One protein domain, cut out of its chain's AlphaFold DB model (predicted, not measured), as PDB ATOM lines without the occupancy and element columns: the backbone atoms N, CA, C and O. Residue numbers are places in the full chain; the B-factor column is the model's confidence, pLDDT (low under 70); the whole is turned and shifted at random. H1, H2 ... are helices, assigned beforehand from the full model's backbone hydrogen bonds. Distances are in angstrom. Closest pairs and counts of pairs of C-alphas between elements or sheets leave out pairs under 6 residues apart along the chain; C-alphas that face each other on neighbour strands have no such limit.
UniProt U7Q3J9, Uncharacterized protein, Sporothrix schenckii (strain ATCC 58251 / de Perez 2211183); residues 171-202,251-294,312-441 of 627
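This is residues 171 to 202, 251 to 294 and 312 to 441 of the 627 residues of an uncharacterized protein of Sporothrix schenckii (strain ATCC 58251 / de Perez 2211183) (UniProt U7Q3J9). Look for long helices that pack one on the next, H9 on H7, H7 on H4 and H4 on H5, with the short H10 folded back along H9. H2 packs on H4 and H7, the short H1 crosses the direction of H4 and H5, and H8 lies far out beyond the first residues of H9. The printed part has 206 residues with ten named helices, H1 to H10 in order along the chain, and no named strand; the class is all helix. The whole is compact, with a radius of gyration of the C-alphas of 16.8 A and a rounded outline of 45 by 44 by 33 A.

Begin with H9, residues 387 to 412, the longest helix. It touches H7, residues 345 to 364, at a shallow tilt of 19 degrees, opposite ways; look there for the closest C-alphas, those of Ile 359 and Ala 398, 5.6 A apart. With residues 398 to 406 alone, H9 touches H10, residues 418 to 426, closest at C-alphas 399 and 425, 5.2 A apart; the two form a helical hairpin at a shallow tilt of 32 degrees. From H7 go on to H4, residues 273 to 288: these two are the hubs, touching four helices each. They touch at a shallow tilt of 27 degrees, the same way, and the closest C-alphas, of Leu 281 and Gly 361, are 5.3 A apart. H5, residues 313 to 334, touches H4 at a steep tilt of 40 degrees, opposite ways, closest at C-alphas 280 and 320, 4.5 A apart. H4, H5 and H7 form a bundle, up and down, each running against the one before it in the chain. H2, residues 251 to 261, touches H4 at a shallow tilt of 22 degrees, with C-alphas 260 and 274 closest at 4.6 A, and touches H7, with C-alphas 259 and 354 closest at 6.2 A. H3, residues 263 to 268, touches H4 only at the corner, and touches residues 346 to 351 of H7, about perpendicular at 81 degrees, closest at C-alphas 264 and 347, 5.4 A apart. H1, residues 189 to 197, only just touches H5, with 3 pairs of C-alphas within 8 A, the closest those of Ile 191 and Leu 316 at 7.0 A. H6, residues 337 to 340, and H8, residues 381 to 384, touch no helix. Every O i to N i+4 pair is within hydrogen-bond range in H1, H2, H3, H4, H7, H9 and H10, and 17 of 18 are in H5; H6 and H8 are too short for such a pair.

Find C-alpha 387 at (34.116, 16.807, -25.822); from there H9 runs 37.4 A to C-alpha 412. H5 measures 31.0 A, H7 28.6 A, H4 22.0 A and H2 15.4 A from first to last C-alpha. H1 begins at C-alpha 189, (29.542, -3.035, -47.510), and spans 12.2 A. H3 spans 8.4 A, H6 5.1 A and H8 5.3 A. H10 covers 12.1 A and ends at C-alpha 426, (22.770, 7.271, -12.056).

The two C-alphas farthest apart, of Thr 202 and Leu 378, are 50.3 A apart. Residues 203 to 250 are not printed, and C-alphas 202 and 251 are 13.8 A apart across that cut; residues 295 to 311 are not printed either, with 11.3 A from C-alpha 294 to C-alpha 312. The link from H7 to H8, 16 residues, is long. The mean pLDDT of the printed part is 87.3; look for values under 70 at residues 180, 199 to 202, 293 to 294, 369 to 377, 435 to 439 and 441.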
ATOM      1  N   VAL A 171      15.490  12.727 -29.897       91.91
ATOM      2  CA  VAL A 171      16.004  13.449 -31.083       91.91
ATOM      3  C   VAL A 171      16.583  14.832 -30.773       91.91
ATOM      4  O   VAL A 171      17.288  15.380 -31.607       91.91
ATOM      5  N   ASP A 172      16.276  15.407 -29.606       90.28
ATOM      6  CA  ASP A 172      16.868  16.677 -29.169       90.28
ATOM      7  C   ASP A 172      18.244  16.441 -28.494       90.28
ATOM      8  O   ASP A 172      18.983  17.393 -28.259       90.28
ATOM      9  N   VAL A 173      18.592  15.177 -28.194       91.72
ATOM     10  CA  VAL A 173      19.870  14.738 -27.602       91.72
ATOM     11  C   VAL A 173      20.513  13.575 -28.379       91.72
ATOM     12  O   VAL A 173      21.210  12.734 -27.815       91.72
ATOM     13  N   ASP A 174      20.281  13.523 -29.693       93.29
ATOM     14  CA  ASP A 174      20.819  12.493 -30.585       93.29
ATOM     15  C   ASP A 174      22.328  12.698 -30.811       93.29
ATOM     16  O   ASP A 174      22.752  13.407 -31.727       93.29
ATOM     17  N   ILE A 175      23.156  12.055 -29.977       93.19
ATOM     18  CA  ILE A 175      24.627  12.087 -30.089       93.19
ATOM     19  C   ILE A 175      25.159  11.507 -31.407       93.19
ATOM     20  O   ILE A 175      26.331  11.696 -31.730       93.19
ATOM     21  N   PHE A 176      24.310  10.809 -32.164       93.04
ATOM     22  CA  PHE A 176      24.653  10.190 -33.436       93.04
ATOM     23  C   PHE A 176      24.324  11.072 -34.644       93.04
ATOM     24  O   PHE A 176      24.674  10.717 -35.775       93.04
ATOM     25  N   GLN A 177      23.657  12.214 -34.436       85.64
ATOM     26  CA  GLN A 177      23.216  13.077 -35.523       85.64
ATOM     27  C   GLN A 177      24.407  13.676 -36.285       85.64
ATOM     28  O   GLN A 177      25.098  14.591 -35.832       85.64
ATOM     29  N   ARG A 178      24.605  13.184 -37.508       76.68
ATOM     30  CA  ARG A 178      25.450  13.830 -38.512       76.68
ATOM     31  C   ARG A 178      24.700  14.988 -39.162       76.68
ATOM     32  O   ARG A 178      23.483  14.919 -39.323       76.68
ATOM     33  N   SER A 179      25.441  16.018 -39.570       72.03
ATOM     34  CA  SER A 179      24.902  17.110 -40.387       72.03
ATOM     35  C   SER A 179      24.286  16.529 -41.659       72.03
ATOM     36  O   SER A 179      24.984  15.885 -42.441       72.03
ATOM     37  N   GLU A 180      22.981  16.722 -41.856       65.82
ATOM     38  CA  GLU A 180      22.186  16.045 -42.895       65.82
ATOM     39  C   GLU A 180      22.395  16.620 -44.312       65.82
ATOM     40  O   GLU A 180      21.582  16.405 -45.203       65.82
ATOM     41  N   ALA A 181      23.485  17.355 -44.544       78.13
ATOM     42  CA  ALA A 181      23.771  18.080 -45.785       78.13
ATOM     43  C   ALA A 181      24.203  17.188 -46.975       78.13
ATOM     44  O   ALA A 181      24.827  17.674 -47.915       78.13
ATOM     45  N   GLY A 182      23.911  15.886 -46.941       82.89
ATOM     46  CA  GLY A 182      24.324  14.919 -47.957       82.89
ATOM     47  C   GLY A 182      23.336  13.759 -48.106       82.89
ATOM     48  O   GLY A 182      22.362  13.680 -47.353       82.89
ATOM     49  N   PRO A 183      23.568  12.845 -49.068       84.72
ATOM     50  CA  PRO A 183      22.760  11.635 -49.200       84.72
ATOM     51  C   PRO A 183      22.770  10.840 -47.884       84.72
ATOM     52  O   PRO A 183      23.774  10.865 -47.163       84.72
ATOM     53  N   PRO A 184      21.673  10.132 -47.548       81.18
ATOM     54  CA  PRO A 184      21.589   9.375 -46.308       81.18
ATOM     55  C   PRO A 184      22.747   8.368 -46.261       81.18
ATOM     56  O   PRO A 184      22.859   7.544 -47.168       81.18
ATOM     57  N   PRO A 185      23.620   8.419 -45.241       80.28
ATOM     58  CA  PRO A 185      24.789   7.556 -45.194       80.28
ATOM     59  C   PRO A 185      24.356   6.089 -45.153       80.28
ATOM     60  O   PRO A 185      23.553   5.676 -44.309       80.28
ATOM     61  N   GLU A 186      24.890   5.307 -46.083       88.63
ATOM     62  CA  GLU A 186      24.701   3.864 -46.112       88.63
ATOM     63  C   GLU A 186      25.701   3.159 -45.192       88.63
ATOM     64  O   GLU A 186      26.821   3.626 -44.981       88.63
ATOM     65  N   ILE A 187      25.292   2.010 -44.651       90.26
ATOM     66  CA  ILE A 187      26.184   1.121 -43.900       90.26
ATOM     67  C   ILE A 187      27.220   0.572 -44.896       90.26
ATOM     68  O   ILE A 187      26.784  -0.047 -45.880       90.26
ATOM     69  N   PRO A 188      28.539   0.768 -44.675       89.34
ATOM     70  CA  PRO A 188      29.576   0.305 -45.595       89.34
ATOM     71  C   PRO A 188      29.470  -1.198 -45.863       89.34
ATOM     72  O   PRO A 188      29.231  -1.979 -44.942       89.34
ATOM     73  N   THR A 189      29.676  -1.622 -47.111       90.02
ATOM     74  CA  THR A 189      29.542  -3.035 -47.510       90.02
ATOM     75  C   THR A 189      30.448  -3.958 -46.695       90.02
ATOM     76  O   THR A 189      30.020  -5.043 -46.327       90.02
ATOM     77  N   SER A 190      31.648  -3.497 -46.326       88.21
ATOM     78  CA  SER A 190      32.583  -4.224 -45.455       88.21
ATOM     79  C   SER A 190      31.997  -4.571 -44.082       88.21
ATOM     80  O   SER A 190      32.281  -5.644 -43.565       88.21
ATOM     81  N   ILE A 191      31.148  -3.709 -43.512       88.93
ATOM     82  CA  ILE A 191      30.451  -3.976 -42.245       88.93
ATOM     83  C   ILE A 191      29.382  -5.049 -42.430       88.93
ATOM     84  O   ILE A 191      29.262  -5.925 -41.582       88.93
ATOM     85  N   ARG A 192      28.636  -5.012 -43.542       89.54
ATOM     86  CA  ARG A 192      27.622  -6.035 -43.844       89.54
ATOM     87  C   ARG A 192      28.287  -7.396 -44.040       89.54
ATOM     88  O   ARG A 192      27.943  -8.328 -43.336       89.54
ATOM     89  N   THR A 193      29.335  -7.461 -44.864       88.26
ATOM     90  CA  THR A 193      30.134  -8.681 -45.055       88.26
ATOM     91  C   THR A 193      30.752  -9.187 -43.750       88.26
ATOM     92  O   THR A 193      30.772 -10.392 -43.539       88.26
ATOM     93  N   LEU A 194      31.214  -8.304 -42.853       86.45
ATOM     94  CA  LEU A 194      31.681  -8.717 -41.527       86.45
ATOM     95  C   LEU A 194      30.536  -9.302 -40.685       86.45
ATOM     96  O   LEU A 194      30.727 -10.340 -40.070       86.45
ATOM     97  N   MET A 195      29.350  -8.687 -40.679       86.43
ATOM     98  CA  MET A 195      28.173  -9.222 -39.978       86.43
ATOM     99  C   MET A 195      27.667 -10.545 -40.569       86.43
ATOM    100  O   MET A 195      27.188 -11.387 -39.819       86.43
ATOM    101  N   ASP A 196      27.802 -10.751 -41.879       86.35
ATOM    102  CA  ASP A 196      27.483 -12.019 -42.548       86.35
ATOM    103  C   ASP A 196      28.530 -13.113 -42.238       86.35
ATOM    104  O   ASP A 196      28.210 -14.300 -42.259       86.35
ATOM    105  N   GLN A 197      29.780 -12.721 -41.945       80.34
ATOM    106  CA  GLN A 197      30.875 -13.602 -41.502       80.34
ATOM    107  C   GLN A 197      30.856 -13.901 -40.002       80.34
ATOM    108  O   GLN A 197      31.532 -14.830 -39.564       80.34
ATOM    109  N   VAL A 198      30.120 -13.121 -39.209       75.70
ATOM    110  CA  VAL A 198      29.899 -13.415 -37.795       75.70
ATOM    111  C   VAL A 198      29.081 -14.689 -37.730       75.70
ATOM    112  O   VAL A 198      27.862 -14.661 -37.915       75.70
ATOM    113  N   GLU A 199      29.757 -15.811 -37.462       62.27
ATOM    114  CA  GLU A 199      29.077 -17.021 -37.019       62.27
ATOM    115  C   GLU A 199      28.143 -16.602 -35.891       62.27
ATOM    116  O   GLU A 199      28.582 -16.043 -34.878       62.27
ATOM    117  N   ARG A 200      26.833 -16.770 -36.125       66.00
ATOM    118  CA  ARG A 200      25.815 -16.408 -35.138       66.00
ATOM    119  C   ARG A 200      26.244 -17.066 -33.838       66.00
ATOM    120  O   ARG A 200      26.442 -18.280 -33.891       66.00
ATOM    121  N   PRO A 201      26.397 -16.316 -32.729       58.62
ATOM    122  CA  PRO A 201      26.810 -16.896 -31.466       58.62
ATOM    123  C   PRO A 201      25.937 -18.111 -31.214       58.62
ATOM    124  O   PRO A 201      24.725 -17.966 -31.040       58.62
ATOM    125  N   THR A 202      26.528 -19.303 -31.306       56.67
ATOM    126  CA  THR A 202      25.783 -20.536 -31.114       56.67
ATOM    127  C   THR A 202      25.420 -20.509 -29.650       56.67
ATOM    128  O   THR A 202      26.265 -20.785 -28.796       56.67
ATOM    129  N   ILE A 251      26.210 -10.573 -22.372       87.56
ATOM    130  CA  ILE A 251      24.873  -9.954 -22.331       87.56
ATOM    131  C   ILE A 251      24.604  -9.175 -23.623       87.56
ATOM    132  O   ILE A 251      23.481  -9.177 -24.127       87.56
ATOM    133  N   VAL A 252      25.642  -8.576 -24.209       90.02
ATOM    134  CA  VAL A 252      25.592  -7.923 -25.524       90.02
ATOM    135  C   VAL A 252      25.236  -8.929 -26.621       90.02
ATOM    136  O   VAL A 252      24.353  -8.646 -27.429       90.02
ATOM    137  N   ALA A 253      25.860 -10.113 -26.629       86.58
ATOM    138  CA  ALA A 253      25.568 -11.166 -27.606       86.58
ATOM    139  C   ALA A 253      24.143 -11.729 -27.447       86.58
ATOM    140  O   ALA A 253      23.431 -11.891 -28.439       86.58
ATOM    141  N   LEU A 254      23.688 -11.952 -26.208       86.94
ATOM    142  CA  LEU A 254      22.312 -12.376 -25.921       86.94
ATOM    143  C   LEU A 254      21.285 -11.329 -26.387       86.94
ATOM    144  O   LEU A 254      20.296 -11.675 -27.027       86.94
ATOM    145  N   LEU A 255      21.521 -10.041 -26.118       92.46
ATOM    146  CA  LEU A 255      20.643  -8.959 -26.581       92.46
ATOM    147  C   LEU A 255      20.645  -8.823 -28.109       92.46
ATOM    148  O   LEU A 255      19.581  -8.620 -28.692       92.46
ATOM    149  N   TYR A 256      21.813  -8.947 -28.750       92.32
ATOM    150  CA  TYR A 256      21.962  -8.921 -30.208       92.32
ATOM    151  C   TYR A 256      21.100  -9.991 -30.885       92.32
ATOM    152  O   TYR A 256      20.414  -9.692 -31.865       92.32
ATOM    153  N   ASP A 257      21.111 -11.216 -30.356       89.05
ATOM    154  CA  ASP A 257      20.356 -12.322 -30.934       89.05
ATOM    155  C   ASP A 257      18.854 -12.223 -30.629       89.05
ATOM    156  O   ASP A 257      18.040 -12.174 -31.554       89.05
ATOM    157  N   VAL A 258      18.480 -12.084 -29.350       90.25
ATOM    158  CA  VAL A 258      17.072 -12.085 -28.914       90.25
ATOM    159  C   VAL A 258      16.288 -10.917 -29.518       90.25
ATOM    160  O   VAL A 258      15.210 -11.120 -30.064       90.25
ATOM    161  N   VAL A 259      16.817  -9.689 -29.460       92.98
ATOM    162  CA  VAL A 259      16.125  -8.506 -30.014       92.98
ATOM    163  C   VAL A 259      16.235  -8.464 -31.536       92.98
ATOM    164  O   VAL A 259      15.318  -7.999 -32.210       92.98
ATOM    165  N   GLY A 260      17.349  -8.951 -32.085       90.71
ATOM    166  CA  GLY A 260      17.577  -9.020 -33.524       90.71
ATOM    167  C   GLY A 260      16.605  -9.946 -34.251       90.71
ATOM    168  O   GLY A 260      16.227  -9.661 -35.392       90.71
ATOM    169  N   HIS A 261      16.160 -11.011 -33.578       89.68
ATOM    170  CA  HIS A 261      15.241 -12.006 -34.123       89.68
ATOM    171  C   HIS A 261      13.766 -11.844 -33.705       89.68
ATOM    172  O   HIS A 261      12.928 -12.546 -34.268       89.68
ATOM    173  N   ASP A 262      13.419 -10.892 -32.831       91.94
ATOM    174  CA  ASP A 262      12.054 -10.703 -32.310       91.94
ATOM    175  C   ASP A 262      11.032 -10.230 -33.373       91.94
ATOM    176  O   ASP A 262      11.079  -9.099 -33.871       91.94
ATOM    177  N   ASP A 263      10.063 -11.092 -33.695       93.04
ATOM    178  CA  ASP A 263       8.986 -10.803 -34.653       93.04
ATOM    179  C   ASP A 263       7.924  -9.827 -34.128       93.04
ATOM    180  O   ASP A 263       7.313  -9.102 -34.920       93.04
ATOM    181  N   SER A 264       7.717  -9.748 -32.807       92.45
ATOM    182  CA  SER A 264       6.765  -8.792 -32.217       92.45
ATOM    183  C   SER A 264       7.254  -7.363 -32.449       92.45
ATOM    184  O   SER A 264       6.476  -6.481 -32.810       92.45
ATOM    185  N   LEU A 265       8.564  -7.135 -32.311       93.37
ATOM    186  CA  LEU A 265       9.191  -5.841 -32.552       93.37
ATOM    187  C   LEU A 265       9.119  -5.423 -34.028       93.37
ATOM    188  O   LEU A 265       8.847  -4.250 -34.301       93.37
ATOM    189  N   ARG A 266       9.307  -6.362 -34.969       95.05
ATOM    190  CA  ARG A 266       9.112  -6.119 -36.414       95.05
ATOM    191  C   ARG A 266       7.676  -5.687 -36.694       95.05
ATOM    192  O   ARG A 266       7.450  -4.562 -37.140       95.05
ATOM    193  N   ALA A 267       6.716  -6.536 -36.326       95.34
ATOM    194  CA  ALA A 267       5.298  -6.344 -36.615       95.34
ATOM    195  C   ALA A 267       4.696  -5.097 -35.942       95.34
ATOM    196  O   ALA A 267       3.831  -4.437 -36.521       95.34
ATOM    197  N   ALA A 268       5.130  -4.760 -34.722       94.49
ATOM    198  CA  ALA A 268       4.581  -3.629 -33.980       94.49
ATOM    199  C   ALA A 268       5.222  -2.278 -34.339       94.49
ATOM    200  O   ALA A 268       4.547  -1.250 -34.222       94.49
ATOM    201  N   VAL A 269       6.509  -2.244 -34.719       94.18
ATOM    202  CA  VAL A 269       7.281  -0.993 -34.853       94.18
ATOM    203  C   VAL A 269       7.716  -0.688 -36.286       94.18
ATOM    204  O   VAL A 269       7.296   0.333 -36.834       94.18
ATOM    205  N   ASP A 270       8.638  -1.484 -36.829       93.89
ATOM    206  CA  ASP A 270       9.307  -1.298 -38.125       93.89
ATOM    207  C   ASP A 270      10.187  -2.534 -38.379       93.89
ATOM    208  O   ASP A 270      11.082  -2.816 -37.577       93.89
ATOM    209  N   ASP A 271       9.993  -3.226 -39.504       94.83
ATOM    210  CA  ASP A 271      10.773  -4.412 -39.902       94.83
ATOM    211  C   ASP A 271      12.293  -4.175 -39.894       94.83
ATOM    212  O   ASP A 271      13.083  -5.096 -39.687       94.83
ATOM    213  N   ARG A 272      12.729  -2.926 -40.107       95.31
ATOM    214  CA  ARG A 272      14.148  -2.541 -40.136       95.31
ATOM    215  C   ARG A 272      14.733  -2.232 -38.757       95.31
ATOM    216  O   ARG A 272      15.948  -2.071 -38.657       95.31
ATOM    217  N   LEU A 273      13.920  -2.101 -37.705       96.25
ATOM    218  CA  LEU A 273      14.418  -1.746 -36.372       96.25
ATOM    219  C   LEU A 273      15.351  -2.820 -35.778       96.25
ATOM    220  O   LEU A 273      16.425  -2.422 -35.326       96.25
ATOM    221  N   PRO A 274      15.042  -4.133 -35.821       95.74
ATOM    222  CA  PRO A 274      15.963  -5.163 -35.334       95.74
ATOM    223  C   PRO A 274      17.292  -5.198 -36.096       95.74
ATOM    224  O   PRO A 274      18.343  -5.315 -35.477       95.74
ATOM    225  N   ALA A 275      17.272  -5.004 -37.420       94.78
ATOM    226  CA  ALA A 275      18.482  -5.006 -38.247       94.78
ATOM    227  C   ALA A 275      19.383  -3.777 -37.998       94.78
ATOM    228  O   ALA A 275      20.605  -3.912 -37.873       94.78
ATOM    229  N   ASP A 276      18.799  -2.574 -37.874       96.42
ATOM    230  CA  ASP A 276      19.551  -1.391 -37.433       96.42
ATOM    231  C   ASP A 276      20.077  -1.606 -35.991       96.42
ATOM    232  O   ASP A 276      21.217  -1.245 -35.711       96.42
ATOM    233  N   PHE A 277      19.308  -2.228 -35.086       97.35
ATOM    234  CA  PHE A 277      19.744  -2.532 -33.712       97.35
ATOM    235  C   PHE A 277      20.915  -3.519 -33.648       97.35
ATOM    236  O   PHE A 277      21.899  -3.236 -32.967       97.35
ATOM    237  N   GLN A 278      20.846  -4.632 -34.383       95.79
ATOM    238  CA  GLN A 278      21.942  -5.592 -34.518       95.79
ATOM    239  C   GLN A 278      23.208  -4.886 -35.004       95.79
ATOM    240  O   GLN A 278      24.239  -4.933 -34.336       95.79
ATOM    241  N   THR A 279      23.107  -4.142 -36.112       95.60
ATOM    242  CA  THR A 279      24.230  -3.373 -36.671       95.60
ATOM    243  C   THR A 279      24.796  -2.391 -35.645       95.60
ATOM    244  O   THR A 279      26.009  -2.306 -35.466       95.60
ATOM    245  N   PHE A 280      23.932  -1.661 -34.937       96.70
ATOM    246  CA  PHE A 280      24.326  -0.701 -33.911       96.70
ATOM    247  C   PHE A 280      25.094  -1.358 -32.763       96.70
ATOM    248  O   PHE A 280      26.208  -0.932 -32.455       96.70
ATOM    249  N   LEU A 281      24.530  -2.396 -32.142       95.53
ATOM    250  CA  LEU A 281      25.111  -3.037 -30.966       95.53
ATOM    251  C   LEU A 281      26.412  -3.778 -31.308       95.53
ATOM    252  O   LEU A 281      27.401  -3.668 -30.585       95.53
ATOM    253  N   PHE A 282      26.451  -4.454 -32.457       94.07
ATOM    254  CA  PHE A 282      27.651  -5.103 -32.981       94.07
ATOM    255  C   PHE A 282      28.784  -4.101 -33.249       94.07
ATOM    256  O   PHE A 282      29.887  -4.238 -32.725       94.07
ATOM    257  N   THR A 283      28.512  -3.044 -34.020       94.27
ATOM    258  CA  THR A 283      29.568  -2.107 -34.436       94.27
ATOM    259  C   THR A 283      30.060  -1.206 -33.307       94.27
ATOM    260  O   THR A 283      31.256  -0.923 -33.245       94.27
ATOM    261  N   THR A 284      29.182  -0.789 -32.386       94.51
ATOM    262  CA  THR A 284      29.586  -0.029 -31.189       94.51
ATOM    263  C   THR A 284      30.415  -0.882 -30.236       94.51
ATOM    264  O   THR A 284      31.444  -0.412 -29.760       94.51
ATOM    265  N   SER A 285      30.033  -2.141 -30.011       93.02
ATOM    266  CA  SER A 285      30.769  -3.032 -29.112       93.02
ATOM    267  C   SER A 285      32.136  -3.463 -29.666       93.02
ATOM    268  O   SER A 285      33.109  -3.435 -28.918       93.02
ATOM    269  N   LEU A 286      32.269  -3.728 -30.974       90.98
ATOM    270  CA  LEU A 286      33.581  -3.939 -31.613       90.98
ATOM    271  C   LEU A 286      34.465  -2.681 -31.605       90.98
ATOM    272  O   LEU A 286      35.676  -2.766 -31.397       90.98
ATOM    273  N   ALA A 287      33.883  -1.498 -31.830       91.41
ATOM    274  CA  ALA A 287      34.630  -0.242 -31.759       91.41
ATOM    275  C   ALA A 287      35.125   0.061 -30.332       91.41
ATOM    276  O   ALA A 287      36.186   0.670 -30.176       91.41
ATOM    277  N   HIS A 288      34.362  -0.354 -29.315       90.83
ATOM    278  CA  HIS A 288      34.680  -0.215 -27.891       90.83
ATOM    279  C   HIS A 288      35.713  -1.228 -27.403       90.83
ATOM    280  O   HIS A 288      36.652  -0.836 -26.719       90.83
ATOM    281  N   SER A 289      35.625  -2.492 -27.831       88.47
ATOM    282  CA  SER A 289      36.627  -3.519 -27.518       88.47
ATOM    283  C   SER A 289      37.968  -3.309 -28.239       88.47
ATOM    284  O   SER A 289      38.810  -4.203 -28.237       88.47
ATOM    285  N   GLY A 290      38.153  -2.168 -28.912       86.23
ATOM    286  CA  GLY A 290      39.379  -1.823 -29.623       86.23
ATOM    287  C   GLY A 290      39.691  -2.762 -30.785       86.23
ATOM    288  O   GLY A 290      40.867  -2.982 -31.058       86.23
ATOM    289  N   TRP A 291      38.670  -3.329 -31.449       81.27
ATOM    290  CA  TRP A 291      38.831  -4.360 -32.479       81.27
ATOM    291  C   TRP A 291      39.795  -3.929 -33.593       81.27
ATOM    292  O   TRP A 291      39.434  -3.231 -34.547       81.27
ATOM    293  N   ARG A 292      41.039  -4.395 -33.483       73.55
ATOM    294  CA  ARG A 292      42.007  -4.432 -34.574       73.55
ATOM    295  C   ARG A 292      41.705  -5.718 -35.329       73.55
ATOM    296  O   ARG A 292      42.061  -6.794 -34.861       73.55
ATOM    297  N   GLY A 293      40.991  -5.613 -36.452       68.62
ATOM    298  CA  GLY A 293      40.758  -6.774 -37.315       68.62
ATOM    299  C   GLY A 293      42.097  -7.442 -37.621       68.62
ATOM    300  O   GLY A 293      43.032  -6.721 -37.962       68.62
ATOM    301  N   GLY A 294      42.170  -8.766 -37.428       61.57
ATOM    302  CA  GLY A 294      43.394  -9.563 -37.236       61.57
ATOM    303  C   GLY A 294      44.343  -9.676 -38.430       61.57
ATOM    304  O   GLY A 294      44.746 -10.772 -38.803       61.57
ATOM    305  N   SER A 312      37.851  -0.927 -40.985       89.86
ATOM    306  CA  SER A 312      38.439   0.176 -40.232       89.86
ATOM    307  C   SER A 312      37.580   0.520 -39.010       89.86
ATOM    308  O   SER A 312      36.348   0.505 -39.066       89.86
ATOM    309  N   HIS A 313      38.223   0.918 -37.908       89.94
ATOM    310  CA  HIS A 313      37.534   1.445 -36.717       89.94
ATOM    311  C   HIS A 313      36.592   2.614 -37.060       89.94
ATOM    312  O   HIS A 313      35.493   2.734 -36.515       89.94
ATOM    313  N   ARG A 314      36.979   3.424 -38.054       89.61
ATOM    314  CA  ARG A 314      36.154   4.505 -38.603       89.61
ATOM    315  C   ARG A 314      34.858   3.984 -39.228       89.61
ATOM    316  O   ARG A 314      33.823   4.610 -39.013       89.61
ATOM    317  N   ASP A 315      34.886   2.871 -39.961       91.20
ATOM    318  CA  ASP A 315      33.694   2.278 -40.584       91.20
ATOM    319  C   ASP A 315      32.741   1.677 -39.544       91.20
ATOM    320  O   ASP A 315      31.531   1.889 -39.651       91.20
ATOM    321  N   LEU A 316      33.274   1.019 -38.503       92.44
ATOM    322  CA  LEU A 316      32.490   0.560 -37.346       92.44
ATOM    323  C   LEU A 316      31.764   1.743 -36.695       92.44
ATOM    324  O   LEU A 316      30.540   1.742 -36.571       92.44
ATOM    325  N   CYS A 317      32.499   2.808 -36.368       92.41
ATOM    326  CA  CYS A 317      31.916   4.003 -35.766       92.41
ATOM    327  C   CYS A 317      30.895   4.693 -36.690       92.41
ATOM    328  O   CYS A 317      29.874   5.179 -36.203       92.41
ATOM    329  N   ILE A 318      31.132   4.734 -38.011       91.05
ATOM    330  CA  ILE A 318      30.165   5.245 -38.998       91.05
ATOM    331  C   ILE A 318      28.869   4.436 -38.929       91.05
ATOM    332  O   ILE A 318      27.814   5.031 -38.727       91.05
ATOM    333  N   ALA A 319      28.940   3.112 -39.078       93.36
ATOM    334  CA  ALA A 319      27.767   2.243 -39.069       93.36
ATOM    335  C   ALA A 319      26.984   2.361 -37.752       93.36
ATOM    336  O   ALA A 319      25.771   2.578 -37.781       93.36
ATOM    337  N   GLY A 320      27.689   2.364 -36.615       94.76
ATOM    338  CA  GLY A 320      27.107   2.605 -35.295       94.76
ATOM    339  C   GLY A 320      26.360   3.938 -35.215       94.76
ATOM    340  O   GLY A 320      25.203   3.969 -34.811       94.76
ATOM    341  N   HIS A 321      26.940   5.048 -35.683       93.66
ATOM    342  CA  HIS A 321      26.239   6.340 -35.664       93.66
ATOM    343  C   HIS A 321      25.022   6.364 -36.610       93.66
ATOM    344  O   HIS A 321      23.964   6.887 -36.258       93.66
ATOM    345  N   VAL A 322      25.124   5.770 -37.803       93.12
ATOM    346  CA  VAL A 322      24.008   5.725 -38.762       93.12
ATOM    347  C   VAL A 322      22.813   4.959 -38.193       93.12
ATOM    348  O   VAL A 322      21.686   5.462 -38.228       93.12
ATOM    349  N   CYS A 323      23.048   3.769 -37.646       95.53
ATOM    350  CA  CYS A 323      21.993   2.952 -37.058       95.53
ATOM    351  C   CYS A 323      21.496   3.535 -35.727       95.53
ATOM    352  O   CYS A 323      20.286   3.625 -35.521       95.53
ATOM    353  N   GLY A 324      22.398   4.043 -34.881       96.28
ATOM    354  CA  GLY A 324      22.074   4.718 -33.622       96.28
ATOM    355  C   GLY A 324      21.085   5.871 -33.809       96.28
ATOM    356  O   GLY A 324      20.018   5.863 -33.195       96.28
ATOM    357  N   SER A 325      21.354   6.803 -34.733       95.06
ATOM    358  CA  SER A 325      20.442   7.928 -35.009       95.06
ATOM    359  C   SER A 325      19.061   7.452 -35.495       95.06
ATOM    360  O   SER A 325      18.025   7.962 -35.059       95.06
ATOM    361  N   ARG A 326      19.005   6.416 -36.350       95.60
ATOM    362  CA  ARG A 326      17.731   5.816 -36.803       95.60
ATOM    363  C   ARG A 326      16.941   5.214 -35.641       95.60
ATOM    364  O   ARG A 326      15.738   5.459 -35.541       95.60
ATOM    365  N   ILE A 327      17.600   4.469 -34.753       97.30
ATOM    366  CA  ILE A 327      16.981   3.861 -33.568       97.30
ATOM    367  C   ILE A 327      16.460   4.952 -32.627       97.30
ATOM    368  O   ILE A 327      15.273   4.959 -32.312       97.30
ATOM    369  N   VAL A 328      17.291   5.930 -32.256       96.84
ATOM    370  CA  VAL A 328      16.937   7.073 -31.389       96.84
ATOM    371  C   VAL A 328      15.702   7.825 -31.920       96.84
ATOM    372  O   VAL A 328      14.766   8.114 -31.168       96.84
ATOM    373  N   ARG A 329      15.626   8.061 -33.239       95.62
ATOM    374  CA  ARG A 329      14.464   8.684 -33.906       95.62
ATOM    375  C   ARG A 329      13.205   7.813 -33.912       95.62
ATOM    376  O   ARG A 329      12.101   8.360 -33.853       95.62
ATOM    377  N   ARG A 330      13.335   6.483 -33.988       96.54
ATOM    378  CA  ARG A 330      12.204   5.545 -33.846       96.54
ATOM    379  C   ARG A 330      11.716   5.483 -32.402       96.54
ATOM    380  O   ARG A 330      10.511   5.596 -32.178       96.54
ATOM    381  N   LEU A 331      12.628   5.393 -31.429       97.08
ATOM    382  CA  LEU A 331      12.314   5.356 -29.997       97.08
ATOM    383  C   LEU A 331      11.495   6.578 -29.545       97.08
ATOM    384  O   LEU A 331      10.545   6.407 -28.785       97.08
ATOM    385  N   ASP A 332      11.749   7.781 -30.080       94.57
ATOM    386  CA  ASP A 332      10.929   8.981 -29.792       94.57
ATOM    387  C   ASP A 332       9.446   8.833 -30.196       94.57
ATOM    388  O   ASP A 332       8.560   9.463 -29.608       94.57
ATOM    389  N   ARG A 333       9.156   7.975 -31.183       94.36
ATOM    390  CA  ARG A 333       7.799   7.679 -31.666       94.36
ATOM    391  C   ARG A 333       7.155   6.531 -30.885       94.36
ATOM    392  O   ARG A 333       5.994   6.653 -30.479       94.36
ATOM    393  N   VAL A 334       7.896   5.446 -30.643       95.59
ATOM    394  CA  VAL A 334       7.345   4.215 -30.041       95.59
ATOM    395  C   VAL A 334       7.347   4.204 -28.520       95.59
ATOM    396  O   VAL A 334       6.381   3.747 -27.920       95.59
ATOM    397  N   LEU A 335       8.319   4.831 -27.852       94.33
ATOM    398  CA  LEU A 335       8.317   4.948 -26.387       94.33
ATOM    399  C   LEU A 335       7.339   6.028 -25.882       94.33
ATOM    400  O   LEU A 335       7.486   6.595 -24.798       94.33
ATOM    401  N   THR A 336       6.298   6.332 -26.660       89.62
ATOM    402  CA  THR A 336       5.226   7.229 -26.241       89.62
ATOM    403  C   THR A 336       4.152   6.461 -25.459       89.62
ATOM    404  O   THR A 336       3.748   5.376 -25.870       89.62
ATOM    405  N   PRO A 337       3.575   7.037 -24.385       84.48
ATOM    406  CA  PRO A 337       2.526   6.372 -23.596       84.48
ATOM    407  C   PRO A 337       1.254   6.012 -24.380       84.48
ATOM    408  O   PRO A 337       0.422   5.257 -23.891       84.48
ATOM    409  N   GLN A 338       1.065   6.590 -25.570       87.37
ATOM    410  CA  GLN A 338      -0.063   6.303 -26.462       87.37
ATOM    411  C   GLN A 338       0.192   5.098 -27.371       87.37
ATOM    412  O   GLN A 338      -0.765   4.427 -27.746       87.37
ATOM    413  N   PHE A 339       1.453   4.852 -27.732       92.78
ATOM    414  CA  PHE A 339       1.876   3.668 -28.471       92.78
ATOM    415  C   PHE A 339       1.990   2.483 -27.509       92.78
ATOM    416  O   PHE A 339       1.292   1.492 -27.680       92.78
ATOM    417  N   LEU A 340       2.730   2.655 -26.408       93.41
ATOM    418  CA  LEU A 340       2.906   1.629 -25.376       93.41
ATOM    419  C   LEU A 340       1.576   1.107 -24.808       93.41
ATOM    420  O   LEU A 340       1.447  -0.087 -24.585       93.41
ATOM    421  N   ALA A 341       0.548   1.951 -24.651       91.13
ATOM    422  CA  ALA A 341      -0.777   1.511 -24.194       91.13
ATOM    423  C   ALA A 341      -1.591   0.688 -25.223       91.13
ATOM    424  O   ALA A 341      -2.703   0.273 -24.901       91.13
ATOM    425  N   LYS A 342      -1.090   0.505 -26.452       94.41
ATOM    426  CA  LYS A 342      -1.686  -0.344 -27.501       94.41
ATOM    427  C   LYS A 342      -0.904  -1.634 -27.748       94.41
ATOM    428  O   LYS A 342      -1.458  -2.554 -28.334       94.41
ATOM    429  N   CYS A 343       0.368  -1.663 -27.361       95.32
ATOM    430  CA  CYS A 343       1.233  -2.826 -27.495       95.32
ATOM    431  C   CYS A 343       0.842  -3.931 -26.507       95.32
ATOM    432  O   CYS A 343       0.328  -3.657 -25.420       95.32
ATOM    433  N   ASP A 344       1.129  -5.169 -26.889       95.55
ATOM    434  CA  ASP A 344       1.038  -6.345 -26.033       95.55
ATOM    435  C   ASP A 344       2.284  -6.511 -25.140       95.55
ATOM    436  O   ASP A 344       3.283  -5.792 -25.255       95.55
ATOM    437  N   ARG A 345       2.205  -7.475 -24.213       94.63
ATOM    438  CA  ARG A 345       3.259  -7.771 -23.230       94.63
ATOM    439  C   ARG A 345       4.565  -8.223 -23.901       94.63
ATOM    440  O   ARG A 345       5.639  -7.870 -23.426       94.63
ATOM    441  N   THR A 346       4.475  -8.964 -25.004       93.74
ATOM    442  CA  THR A 346       5.610  -9.407 -25.830       93.74
ATOM    443  C   THR A 346       6.325  -8.220 -26.471       93.74
ATOM    444  O   THR A 346       7.529  -8.073 -26.288       93.74
ATOM    445  N   THR A 347       5.601  -7.281 -27.087       95.33
ATOM    446  CA  THR A 347       6.202  -6.040 -27.603       95.33
ATOM    447  C   THR A 347       6.803  -5.184 -26.483       95.33
ATOM    448  O   THR A 347       7.869  -4.601 -26.666       95.33
ATOM    449  N   HIS A 348       6.174  -5.093 -25.300       94.87
ATOM    450  CA  HIS A 348       6.766  -4.374 -24.155       94.87
ATOM    451  C   HIS A 348       8.094  -4.983 -23.704       94.87
ATOM    452  O   HIS A 348       9.019  -4.239 -23.381       94.87
ATOM    453  N   ARG A 349       8.189  -6.316 -23.707       94.33
ATOM    454  CA  ARG A 349       9.404  -7.075 -23.407       94.33
ATOM    455  C   ARG A 349      10.484  -6.838 -24.460       94.33
ATOM    456  O   ARG A 349      11.589  -6.440 -24.102       94.33
ATOM    457  N   ALA A 350      10.158  -6.976 -25.744       94.86
ATOM    458  CA  ALA A 350      11.090  -6.699 -26.836       94.86
ATOM    459  C   ALA A 350      11.616  -5.250 -26.785       94.86
ATOM    460  O   ALA A 350      12.815  -5.011 -26.916       94.86
ATOM    461  N   LEU A 351      10.740  -4.278 -26.498       96.80
ATOM    462  CA  LEU A 351      11.118  -2.878 -26.287       96.80
ATOM    463  C   LEU A 351      11.983  -2.667 -25.034       96.80
ATOM    464  O   LEU A 351      12.852  -1.798 -25.059       96.80
ATOM    465  N   LEU A 352      11.774  -3.423 -23.951       96.27
ATOM    466  CA  LEU A 352      12.628  -3.360 -22.760       96.27
ATOM    467  C   LEU A 352      14.056  -3.801 -23.103       96.27
ATOM    468  O   LEU A 352      15.003  -3.065 -22.830       96.27
ATOM    469  N   LEU A 353      14.196  -4.955 -23.757       95.41
ATOM    470  CA  LEU A 353      15.485  -5.502 -24.185       95.41
ATOM    471  C   LEU A 353      16.190  -4.578 -25.191       95.41
ATOM    472  O   LEU A 353      17.373  -4.275 -25.036       95.41
ATOM    473  N   LEU A 354      15.442  -4.047 -26.163       97.41
ATOM    474  CA  LEU A 354      15.916  -3.032 -27.102       97.41
ATOM    475  C   LEU A 354      16.473  -1.804 -26.367       97.41
ATOM    476  O   LEU A 354      17.563  -1.341 -26.692       97.41
ATOM    477  N   VAL A 355      15.761  -1.273 -25.367       97.48
ATOM    478  CA  VAL A 355      16.223  -0.101 -24.602       97.48
ATOM    479  C   VAL A 355      17.494  -0.410 -23.809       97.48
ATOM    480  O   VAL A 355      18.393   0.427 -23.812       97.48
ATOM    481  N   VAL A 356      17.626  -1.597 -23.202       95.90
ATOM    482  CA  VAL A 356      18.889  -2.024 -22.562       95.90
ATOM    483  C   VAL A 356      20.031  -2.036 -23.577       95.90
ATOM    484  O   VAL A 356      21.049  -1.379 -23.361       95.90
ATOM    485  N   GLY A 357      19.864  -2.717 -24.713       95.92
ATOM    486  CA  GLY A 357      20.902  -2.769 -25.744       95.92
ATOM    487  C   GLY A 357      21.250  -1.392 -26.319       95.92
ATOM    488  O   GLY A 357      22.403  -1.134 -26.654       95.92
ATOM    489  N   VAL A 358      20.290  -0.460 -26.373       97.52
ATOM    490  CA  VAL A 358      20.564   0.918 -26.798       97.52
ATOM    491  C   VAL A 358      21.363   1.693 -25.748       97.52
ATOM    492  O   VAL A 358      22.280   2.412 -26.132       97.52
ATOM    493  N   ILE A 359      21.099   1.528 -24.447       96.57
ATOM    494  CA  ILE A 359      21.925   2.136 -23.384       96.57
ATOM    495  C   ILE A 359      23.349   1.550 -23.406       96.57
ATOM    496  O   ILE A 359      24.313   2.312 -23.318       96.57
ATOM    497  N   LEU A 360      23.498   0.233 -23.605       94.58
ATOM    498  CA  LEU A 360      24.801  -0.420 -23.807       94.58
ATOM    499  C   LEU A 360      25.543   0.177 -25.009       94.58
ATOM    500  O   LEU A 360      26.650   0.680 -24.853       94.58
ATOM    501  N   GLY A 361      24.925   0.214 -26.192       95.38
ATOM    502  CA  GLY A 361      25.562   0.777 -27.386       95.38
ATOM    503  C   GLY A 361      25.850   2.281 -27.278       95.38
ATOM    504  O   GLY A 361      26.884   2.736 -27.761       95.38
ATOM    505  N   VAL A 362      25.008   3.070 -26.595       95.81
ATOM    506  CA  VAL A 362      25.290   4.483 -26.257       95.81
ATOM    507  C   VAL A 362      26.504   4.582 -25.330       95.81
ATOM    508  O   VAL A 362      27.355   5.447 -25.538       95.81
ATOM    509  N   SER A 363      26.633   3.676 -24.359       93.99
ATOM    510  CA  SER A 363      27.790   3.590 -23.462       93.99
ATOM    511  C   SER A 363      29.059   3.208 -24.225       93.99
ATOM    512  O   SER A 363      30.052   3.920 -24.127       93.99
ATOM    513  N   TYR A 364      29.016   2.186 -25.079       93.29
ATOM    514  CA  TYR A 364      30.138   1.759 -25.925       93.29
ATOM    515  C   TYR A 364      30.500   2.741 -27.041       93.29
ATOM    516  O   TYR A 364      31.621   2.725 -27.546       93.29
ATOM    517  N   SER A 365      29.581   3.625 -27.429       93.50
ATOM    518  CA  SER A 365      29.850   4.627 -28.455       93.50
ATOM    519  C   SER A 365      31.009   5.519 -28.029       93.50
ATOM    520  O   SER A 365      30.916   6.250 -27.038       93.50
ATOM    521  N   THR A 366      32.087   5.468 -28.803       86.64
ATOM    522  CA  THR A 366      33.226   6.379 -28.712       86.64
ATOM    523  C   THR A 366      32.942   7.640 -29.526       86.64
ATOM    524  O   THR A 366      32.137   7.649 -30.466       86.64
ATOM    525  N   ARG A 367      33.589   8.747 -29.155       79.62
ATOM    526  CA  ARG A 367      33.438  10.012 -29.873       79.62
ATOM    527  C   ARG A 367      34.100   9.896 -31.246       79.62
ATOM    528  O   ARG A 367      35.325   9.894 -31.343       79.62
ATOM    529  N   LEU A 368      33.298   9.875 -32.314       73.55
ATOM    530  CA  LEU A 368      33.818  10.113 -33.659       73.55
ATOM    531  C   LEU A 368      34.570  11.450 -33.696       73.55
ATOM    532  O   LEU A 368      34.110  12.451 -33.144       73.55
ATOM    533  N   THR A 369      35.699  11.485 -34.407       59.19
ATOM    534  CA  THR A 369      36.530  12.694 -34.574       59.19
ATOM    535  C   THR A 369      35.742  13.889 -35.124       59.19
ATOM    536  O   THR A 369      36.058  15.039 -34.828       59.19
ATOM    537  N   THR A 370      34.658  13.626 -35.859       61.53
ATOM    538  CA  THR A 370      33.614  14.597 -36.196       61.53
ATOM    539  C   THR A 370      32.547  14.633 -35.099       61.53
ATOM    540  O   THR A 370      31.737  13.710 -34.991       61.53
ATOM    541  N   SER A 371      32.515  15.715 -34.320       60.32
ATOM    542  CA  SER A 371      31.453  15.939 -33.325       60.32
ATOM    543  C   SER A 371      30.088  16.071 -34.016       60.32
ATOM    544  O   SER A 371      30.040  16.643 -35.109       60.32
ATOM    545  N   PRO A 372      28.984  15.579 -33.422       61.92
ATOM    546  CA  PRO A 372      27.653  15.794 -33.977       61.92
ATOM    547  C   PRO A 372      27.349  17.293 -34.075       61.92
ATOM    548  O   PRO A 372      27.627  18.081 -33.170       61.92
ATOM    549  N   SER A 373      26.783  17.703 -35.207       60.63
ATOM    550  CA  SER A 373      26.452  19.100 -35.469       60.63
ATOM    551  C   SER A 373      25.124  19.445 -34.801       60.63
ATOM    552  O   SER A 373      24.060  19.231 -35.384       60.63
ATOM    553  N   PHE A 374      25.173  19.974 -33.581       63.68
ATOM    554  CA  PHE A 374      23.949  20.323 -32.861       63.68
ATOM    555  C   PHE A 374      23.148  21.417 -33.594       63.68
ATOM    556  O   PHE A 374      23.734  22.440 -33.966       63.68
ATOM    557  N   PRO A 375      21.819  21.255 -33.767       62.29
ATOM    558  CA  PRO A 375      20.949  22.169 -34.520       62.29
ATOM    559  C   PRO A 375      20.613  23.461 -33.746       62.29
ATOM    560  O   PRO A 375      19.487  23.959 -33.760       62.29
ATOM    561  N   HIS A 376      21.584  23.998 -33.009       63.38
ATOM    562  CA  HIS A 376      21.448  25.209 -32.213       63.38
ATOM    563  C   HIS A 376      22.442  26.262 -32.691       63.38
ATOM    564  O   HIS A 376      23.618  26.253 -32.329       63.38
ATOM    565  N   ASP A 377      21.941  27.220 -33.470       65.79
ATOM    566  CA  ASP A 377      22.671  28.424 -33.906       65.79
ATOM    567  C   ASP A 377      23.071  29.338 -32.741       65.79
ATOM    568  O   ASP A 377      23.931  30.199 -32.882       65.79
ATOM    569  N   LEU A 378      22.510  29.083 -31.557       71.19
ATOM    570  CA  LEU A 378      22.890  29.709 -30.292       71.19
ATOM    571  C   LEU A 378      24.238  29.206 -29.741       71.19
ATOM    572  O   LEU A 378      24.823  29.867 -28.887       71.19
ATOM    573  N   LEU A 379      24.728  28.046 -30.193       75.12
ATOM    574  CA  LEU A 379      26.036  27.517 -29.809       75.12
ATOM    575  C   LEU A 379      27.038  27.763 -30.937       75.12
ATOM    576  O   LEU A 379      26.933  27.164 -32.011       75.12
ATOM    577  N   GLY A 380      28.025  28.622 -30.664       79.62
ATOM    578  CA  GLY A 380      29.136  28.898 -31.574       79.62
ATOM    579  C   GLY A 380      29.891  27.628 -31.976       79.62
ATOM    580  O   GLY A 380      29.891  26.631 -31.248       79.62
ATOM    581  N   ALA A 381      30.546  27.669 -33.140       78.34
ATOM    582  CA  ALA A 381      31.179  26.501 -33.756       78.34
ATOM    583  C   ALA A 381      32.151  25.763 -32.816       78.34
ATOM    584  O   ALA A 381      32.185  24.536 -32.825       78.34
ATOM    585  N   GLU A 382      32.874  26.484 -31.957       79.04
ATOM    586  CA  GLU A 382      33.775  25.912 -30.946       79.04
ATOM    587  C   GLU A 382      33.041  25.004 -29.942       79.04
ATOM    588  O   GLU A 382      33.449  23.864 -29.720       79.04
ATOM    589  N   MET A 383      31.907  25.452 -29.387       79.26
ATOM    590  CA  MET A 383      31.138  24.666 -28.411       79.26
ATOM    591  C   MET A 383      30.543  23.396 -29.023       79.26
ATOM    592  O   MET A 383      30.494  22.367 -28.347       79.26
ATOM    593  N   ARG A 384      30.169  23.425 -30.313       72.88
ATOM    594  CA  ARG A 384      29.706  22.234 -31.055       72.88
ATOM    595  C   ARG A 384      30.778  21.133 -31.132       72.88
ATOM    596  O   ARG A 384      30.432  19.966 -31.267       72.88
ATOM    597  N   HIS A 385      32.057  21.490 -30.993       75.40
ATOM    598  CA  HIS A 385      33.193  20.563 -30.982       75.40
ATOM    599  C   HIS A 385      33.774  20.325 -29.578       75.40
ATOM    600  O   HIS A 385      34.873  19.777 -29.449       75.40
ATOM    601  N   SER A 386      33.061  20.689 -28.507       84.22
ATOM    602  CA  SER A 386      33.523  20.411 -27.145       84.22
ATOM    603  C   SER A 386      33.276  18.936 -26.755       84.22
ATOM    604  O   SER A 386      32.142  18.457 -26.851       84.22
ATOM    605  N   PRO A 387      34.306  18.179 -26.307       86.24
ATOM    606  CA  PRO A 387      34.116  16.807 -25.822       86.24
ATOM    607  C   PRO A 387      33.166  16.738 -24.622       86.24
ATOM    608  O   PRO A 387      32.406  15.784 -24.490       86.24
ATOM    609  N   THR A 388      33.179  17.773 -23.779       88.84
ATOM    610  CA  THR A 388      32.327  17.903 -22.594       88.84
ATOM    611  C   THR A 388      30.840  17.962 -22.939       88.84
ATOM    612  O   THR A 388      30.052  17.296 -22.274       88.84
ATOM    613  N   LEU A 389      30.442  18.687 -23.995       87.90
ATOM    614  CA  LEU A 389      29.047  18.717 -24.449       87.90
ATOM    615  C   LEU A 389      28.604  17.354 -24.989       87.90
ATOM    616  O   LEU A 389      27.516  16.892 -24.661       87.90
ATOM    617  N   TRP A 390      29.453  16.691 -25.782       90.24
ATOM    618  CA  TRP A 390      29.142  15.356 -26.298       90.24
ATOM    619  C   TRP A 390      28.969  14.335 -25.164       90.24
ATOM    620  O   TRP A 390      27.996  13.582 -25.174       90.24
ATOM    621  N   LEU A 391      29.852  14.352 -24.157       91.30
ATOM    622  CA  LEU A 391      29.767  13.452 -23.006       91.30
ATOM    623  C   LEU A 391      28.512  13.727 -22.161       91.30
ATOM    624  O   LEU A 391      27.767  12.796 -21.870       91.30
ATOM    625  N   ALA A 392      28.210  14.995 -21.868       91.47
ATOM    626  CA  ALA A 392      26.998  15.381 -21.142       91.47
ATOM    627  C   ALA A 392      25.705  15.005 -21.895       91.47
ATOM    628  O   ALA A 392      24.701  14.648 -21.283       91.47
ATOM    629  N   MET A 393      25.709  15.051 -23.233       92.21
ATOM    630  CA  MET A 393      24.557  14.627 -24.037       92.21
ATOM    631  C   MET A 393      24.431  13.103 -24.140       92.21
ATOM    632  O   MET A 393      23.309  12.600 -24.127       92.21
ATOM    633  N   LYS A 394      25.550  12.370 -24.171       94.00
ATOM    634  CA  LYS A 394      25.584  10.903 -24.035       94.00
ATOM    635  C   LYS A 394      25.003  10.475 -22.686       94.00
ATOM    636  O   LYS A 394      24.149   9.592 -22.648       94.00
ATOM    637  N   GLU A 395      25.394  11.156 -21.612       93.48
ATOM    638  CA  GLU A 395      24.872  10.934 -20.265       93.48
ATOM    639  C   GLU A 395      23.373  11.218 -20.165       93.48
ATOM    640  O   GLU A 395      22.601  10.349 -19.758       93.48
ATOM    641  N   HIS A 396      22.933  12.387 -20.630       93.46
ATOM    642  CA  HIS A 396      21.517  12.748 -20.619       93.46
ATOM    643  C   HIS A 396      20.663  11.786 -21.463       93.46
ATOM    644  O   HIS A 396      19.562  11.415 -21.053       93.46
ATOM    645  N   LEU A 397      21.160  11.327 -22.621       95.44
ATOM    646  CA  LEU A 397      20.488  10.315 -23.444       95.44
ATOM    647  C   LEU A 397      20.358   8.973 -22.703       95.44
ATOM    648  O   LEU A 397      19.267   8.398 -22.685       95.44
ATOM    649  N   ALA A 398      21.425   8.496 -22.057       95.47
ATOM    650  CA  ALA A 398      21.407   7.260 -21.273       95.47
ATOM    651  C   ALA A 398      20.437   7.348 -20.079       95.47
ATOM    652  O   ALA A 398      19.599   6.463 -19.906       95.47
ATOM    653  N   GLN A 399      20.452   8.451 -19.320       93.61
ATOM    654  CA  GLN A 399      19.510   8.702 -18.217       93.61
ATOM    655  C   GLN A 399      18.048   8.768 -18.699       93.61
ATOM    656  O   GLN A 399      17.144   8.218 -18.060       93.61
ATOM    657  N   MET A 400      17.788   9.396 -19.852       93.82
ATOM    658  CA  MET A 400      16.457   9.395 -20.466       93.82
ATOM    659  C   MET A 400      15.993   7.979 -20.826       93.82
ATOM    660  O   MET A 400      14.847   7.620 -20.549       93.82
ATOM    661  N   LEU A 401      16.865   7.172 -21.432       95.84
ATOM    662  CA  LEU A 401      16.568   5.781 -21.774       95.84
ATOM    663  C   LEU A 401      16.345   4.932 -20.512       95.84
ATOM    664  O   LEU A 401      15.378   4.175 -20.471       95.84
ATOM    665  N   ALA A 402      17.135   5.125 -19.451       94.45
ATOM    666  CA  ALA A 402      16.967   4.456 -18.158       94.45
ATOM    667  C   ALA A 402      15.602   4.757 -17.501       94.45
ATOM    668  O   ALA A 402      14.939   3.852 -16.990       94.45
ATOM    669  N   HIS A 403      15.101   5.995 -17.587       92.14
ATOM    670  CA  HIS A 403      13.731   6.309 -17.155       92.14
ATOM    671  C   HIS A 403      12.659   5.553 -17.954       92.14
ATOM    672  O   HIS A 403      11.646   5.126 -17.389       92.14
ATOM    673  N   HIS A 404      12.860   5.377 -19.261       93.37
ATOM    674  CA  HIS A 404      11.963   4.573 -20.089       93.37
ATOM    675  C   HIS A 404      12.092   3.069 -19.804       93.37
ATOM    676  O   HIS A 404      11.073   2.383 -19.803       93.37
ATOM    677  N   LEU A 405      13.292   2.575 -19.490       94.78
ATOM    678  CA  LEU A 405      13.555   1.195 -19.080       94.78
ATOM    679  C   LEU A 405      12.770   0.825 -17.814       94.78
ATOM    680  O   LEU A 405      12.010  -0.142 -17.818       94.78
ATOM    681  N   ILE A 406      12.880   1.645 -16.762       93.03
ATOM    682  CA  ILE A 406      12.143   1.467 -15.498       93.03
ATOM    683  C   ILE A 406      10.629   1.463 -15.751       93.03
ATOM    684  O   ILE A 406       9.897   0.640 -15.196       93.03
ATOM    685  N   PHE A 407      10.140   2.341 -16.634       91.53
ATOM    686  CA  PHE A 407       8.727   2.350 -17.003       91.53
ATOM    687  C   PHE A 407       8.291   1.078 -17.734       91.53
ATOM    688  O   PHE A 407       7.275   0.498 -17.357       91.53
ATOM    689  N   LEU A 408       9.037   0.621 -18.742       93.84
ATOM    690  CA  LEU A 408       8.725  -0.618 -19.459       93.84
ATOM    691  C   LEU A 408       8.695  -1.811 -18.494       93.84
ATOM    692  O   LEU A 408       7.715  -2.555 -18.483       93.84
ATOM    693  N   GLY A 409       9.686  -1.917 -17.602       93.13
ATOM    694  CA  GLY A 409       9.723  -2.961 -16.578       93.13
ATOM    695  C   GLY A 409       8.492  -2.925 -15.672       93.13
ATOM    696  O   GLY A 409       7.842  -3.947 -15.454       93.13
ATOM    697  N   SER A 410       8.080  -1.734 -15.237       91.33
ATOM    698  CA  SER A 410       6.880  -1.582 -14.413       91.33
ATOM    699  C   SER A 410       5.578  -2.013 -15.108       91.33
ATOM    700  O   SER A 410       4.679  -2.520 -14.438       91.33
ATOM    701  N   MET A 411       5.469  -1.860 -16.437       91.25
ATOM    702  CA  MET A 411       4.310  -2.344 -17.205       91.25
ATOM    703  C   MET A 411       4.311  -3.871 -17.341       91.25
ATOM    704  O   MET A 411       3.247  -4.486 -17.335       91.25
ATOM    705  N   LEU A 412       5.494  -4.487 -17.403       92.70
ATOM    706  CA  LEU A 412       5.674  -5.944 -17.370       92.70
ATOM    707  C   LEU A 412       5.413  -6.542 -15.971       92.70
ATOM    708  O   LEU A 412       5.229  -7.754 -15.834       92.70
ATOM    709  N   GLY A 413       5.325  -5.696 -14.940       91.61
ATOM    710  CA  GLY A 413       5.127  -6.082 -13.541       91.61
ATOM    711  C   GLY A 413       6.427  -6.245 -12.748       91.61
ATOM    712  O   GLY A 413       6.374  -6.634 -11.581       91.61
ATOM    713  N   ILE A 414       7.573  -5.916 -13.352       92.10
ATOM    714  CA  ILE A 414       8.889  -5.927 -12.714       92.10
ATOM    715  C   ILE A 414       8.916  -4.822 -11.654       92.10
ATOM    716  O   ILE A 414       8.752  -3.637 -11.953       92.10
ATOM    717  N   LYS A 415       9.103  -5.220 -10.393       89.73
ATOM    718  CA  LYS A 415       9.157  -4.312  -9.243       89.73
ATOM    719  C   LYS A 415      10.612  -4.039  -8.887       89.73
ATOM    720  O   LYS A 415      11.232  -4.828  -8.184       89.73
ATOM    721  N   LEU A 416      11.126  -2.910  -9.358       89.55
ATOM    722  CA  LEU A 416      12.375  -2.339  -8.863       89.55
ATOM    723  C   LEU A 416      12.078  -1.546  -7.585       89.55
ATOM    724  O   LEU A 416      11.031  -0.899  -7.484       89.55
ATOM    725  N   ASP A 417      12.971  -1.603  -6.601       88.93
ATOM    726  CA  ASP A 417      12.904  -0.701  -5.455       88.93
ATOM    727  C   ASP A 417      13.487   0.673  -5.827       88.93
ATOM    728  O   ASP A 417      14.187   0.829  -6.827       88.93
ATOM    729  N   THR A 418      13.195   1.709  -5.037       86.68
ATOM    730  CA  THR A 418      13.644   3.076  -5.362       86.68
ATOM    731  C   THR A 418      15.178   3.206  -5.362       86.68
ATOM    732  O   THR A 418      15.714   4.082  -6.042       86.68
ATOM    733  N   ALA A 419      15.901   2.332  -4.647       89.08
ATOM    734  CA  ALA A 419      17.362   2.292  -4.668       89.08
ATOM    735  C   ALA A 419      17.906   1.724  -5.990       89.08
ATOM    736  O   ALA A 419      18.820   2.320  -6.563       89.08
ATOM    737  N   ALA A 420      17.321   0.645  -6.523       90.42
ATOM    738  CA  ALA A 420      17.641   0.131  -7.850       90.42
ATOM    739  C   ALA A 420      17.171   1.076  -8.965       90.42
ATOM    740  O   ALA A 420      17.948   1.321  -9.882       90.42
ATOM    741  N   GLU A 421      15.966   1.670  -8.874       91.48
ATOM    742  CA  GLU A 421      15.497   2.710  -9.815       91.48
ATOM    743  C   GLU A 421      16.559   3.817  -9.940       91.48
ATOM    744  O   GLU A 421      17.008   4.128 -11.043       91.48
ATOM    745  N   LYS A 422      17.010   4.371  -8.804       89.63
ATOM    746  CA  LYS A 422      18.044   5.410  -8.773       89.63
ATOM    747  C   LYS A 422      19.388   4.903  -9.304       89.63
ATOM    748  O   LYS A 422      19.970   5.551 -10.165       89.63
ATOM    749  N   THR A 423      19.859   3.745  -8.841       90.28
ATOM    750  CA  THR A 423      21.139   3.162  -9.281       90.28
ATOM    751  C   THR A 423      21.171   2.950 -10.795       90.28
ATOM    752  O   THR A 423      22.167   3.279 -11.430       90.28
ATOM    753  N   ILE A 424      20.090   2.450 -11.400       92.13
ATOM    754  CA  ILE A 424      19.998   2.228 -12.851       92.13
ATOM    755  C   ILE A 424      20.078   3.551 -13.627       92.13
ATOM    756  O   ILE A 424      20.704   3.583 -14.681       92.13
ATOM    757  N   ILE A 425      19.491   4.638 -13.115       92.07
ATOM    758  CA  ILE A 425      19.569   5.970 -13.740       92.07
ATOM    759  C   ILE A 425      20.976   6.558 -13.598       92.07
ATOM    760  O   ILE A 425      21.581   6.935 -14.600       92.07
ATOM    761  N   ASP A 426      21.497   6.613 -12.372       90.36
ATOM    762  CA  ASP A 426      22.770   7.271 -12.056       90.36
ATOM    763  C   ASP A 426      23.969   6.541 -12.689       90.36
ATOM    764  O   ASP A 426      24.974   7.165 -13.003       90.36
ATOM    765  N   THR A 427      23.873   5.222 -12.909       89.69
ATOM    766  CA  THR A 427      24.977   4.405 -13.454       89.69
ATOM    767  C   THR A 427      24.834   4.045 -14.938       89.69
ATOM    768  O   THR A 427      25.660   3.291 -15.453       89.69
ATOM    769  N   ALA A 428      23.828   4.584 -15.640       89.90
ATOM    770  CA  ALA A 428      23.468   4.207 -17.016       89.90
ATOM    771  C   ALA A 428      24.585   4.381 -18.066       89.90
ATOM    772  O   ALA A 428      24.492   3.788 -19.136       89.90
ATOM    773  N   VAL A 429      25.609   5.197 -17.787       85.55
ATOM    774  CA  VAL A 429      26.774   5.409 -18.669       85.55
ATOM    775  C   VAL A 429      27.985   4.624 -18.173       85.55
ATOM    776  O   VAL A 429      28.522   3.777 -18.882       85.55
ATOM    777  N   ASP A 430      28.419   4.908 -16.944       85.09
ATOM    778  CA  ASP A 430      29.761   4.543 -16.479       85.09
ATOM    779  C   ASP A 430      29.886   3.044 -16.194       85.09
ATOM    780  O   ASP A 430      30.846   2.388 -16.594       85.09
ATOM    781  N   ARG A 431      28.872   2.466 -15.542       79.81
ATOM    782  CA  ARG A 431      28.852   1.042 -15.165       79.81
ATOM    783  C   ARG A 431      28.658   0.123 -16.370       79.81
ATOM    784  O   ARG A 431      29.108  -1.020 -16.346       79.81
ATOM    785  N   TRP A 432      27.987   0.621 -17.405       80.11
ATOM    786  CA  TRP A 432      27.624  -0.125 -18.611       80.11
ATOM    787  C   TRP A 432      28.769  -0.117 -19.642       80.11
ATOM    788  O   TRP A 432      28.728  -0.854 -20.620       80.11
ATOM    789  N   HIS A 433      29.825   0.665 -19.389       72.43
ATOM    790  CA  HIS A 433      31.040   0.761 -20.201       72.43
ATOM    791  C   HIS A 433      32.077  -0.346 -19.918       72.43
ATOM    792  O   HIS A 433      33.147  -0.348 -20.533       72.43
ATOM    793  N   LYS A 434      31.821  -1.271 -18.979       73.98
ATOM    794  CA  LYS A 434      32.763  -2.361 -18.667       73.98
ATOM    795  C   LYS A 434      33.047  -3.186 -19.939       73.98
ATOM    796  O   LYS A 434      32.095  -3.704 -20.525       73.98
ATOM    797  N   PRO A 435      34.315  -3.336 -20.368       64.97
ATOM    798  CA  PRO A 435      34.647  -4.195 -21.495       64.97
ATOM    799  C   PRO A 435      34.452  -5.656 -21.080       64.97
ATOM    800  O   PRO A 435      35.232  -6.213 -20.305       64.97
ATOM    801  N   GLU A 436      33.400  -6.286 -21.596       67.84
ATOM    802  CA  GLU A 436      33.245  -7.736 -21.529       67.84
ATOM    803  C   GLU A 436      34.389  -8.358 -22.352       67.84
ATOM    804  O   GLU A 436      34.405  -8.294 -23.578       67.84
ATOM    805  N   ARG A 437      35.397  -8.929 -21.678       60.05
ATOM    806  CA  ARG A 437      36.689  -9.327 -22.284       60.05
ATOM    807  C   ARG A 437      36.606 -10.383 -23.400       60.05
ATOM    808  O   ARG A 437      37.628 -10.726 -23.984       60.05
ATOM    809  N   SER A 438      35.418 -10.913 -23.686       62.17
ATOM    810  CA  SER A 438      35.201 -12.031 -24.610       62.17
ATOM    811  C   SER A 438      33.963 -11.867 -25.504       62.17
ATOM    812  O   SER A 438      33.516 -12.863 -26.065       62.17
ATOM    813  N   LEU A 439      33.431 -10.641 -25.669       68.72
ATOM    814  CA  LEU A 439      32.198 -10.341 -26.431       68.72
ATOM    815  C   LEU A 439      32.022 -11.150 -27.723       68.72
ATOM    816  O   LEU A 439      30.950 -11.682 -27.994       68.72
ATOM    817  N   TRP A 440      33.091 -11.200 -28.512       72.15
ATOM    818  CA  TRP A 440      33.108 -11.743 -29.862       72.15
ATOM    819  C   TRP A 440      34.312 -12.674 -30.063       72.15
ATOM    820  O   TRP A 440      34.917 -12.688 -31.130       72.15
ATOM    821  N   ALA A 441      34.706 -13.424 -29.026       61.40
ATOM    822  CA  ALA A 441      35.950 -14.206 -29.026       61.40
ATOM    823  C   ALA A 441      36.061 -15.214 -30.192       61.40
ATOM    824  O   ALA A 441      37.166 -15.448 -30.676       61.40
TER     825      ALA A 441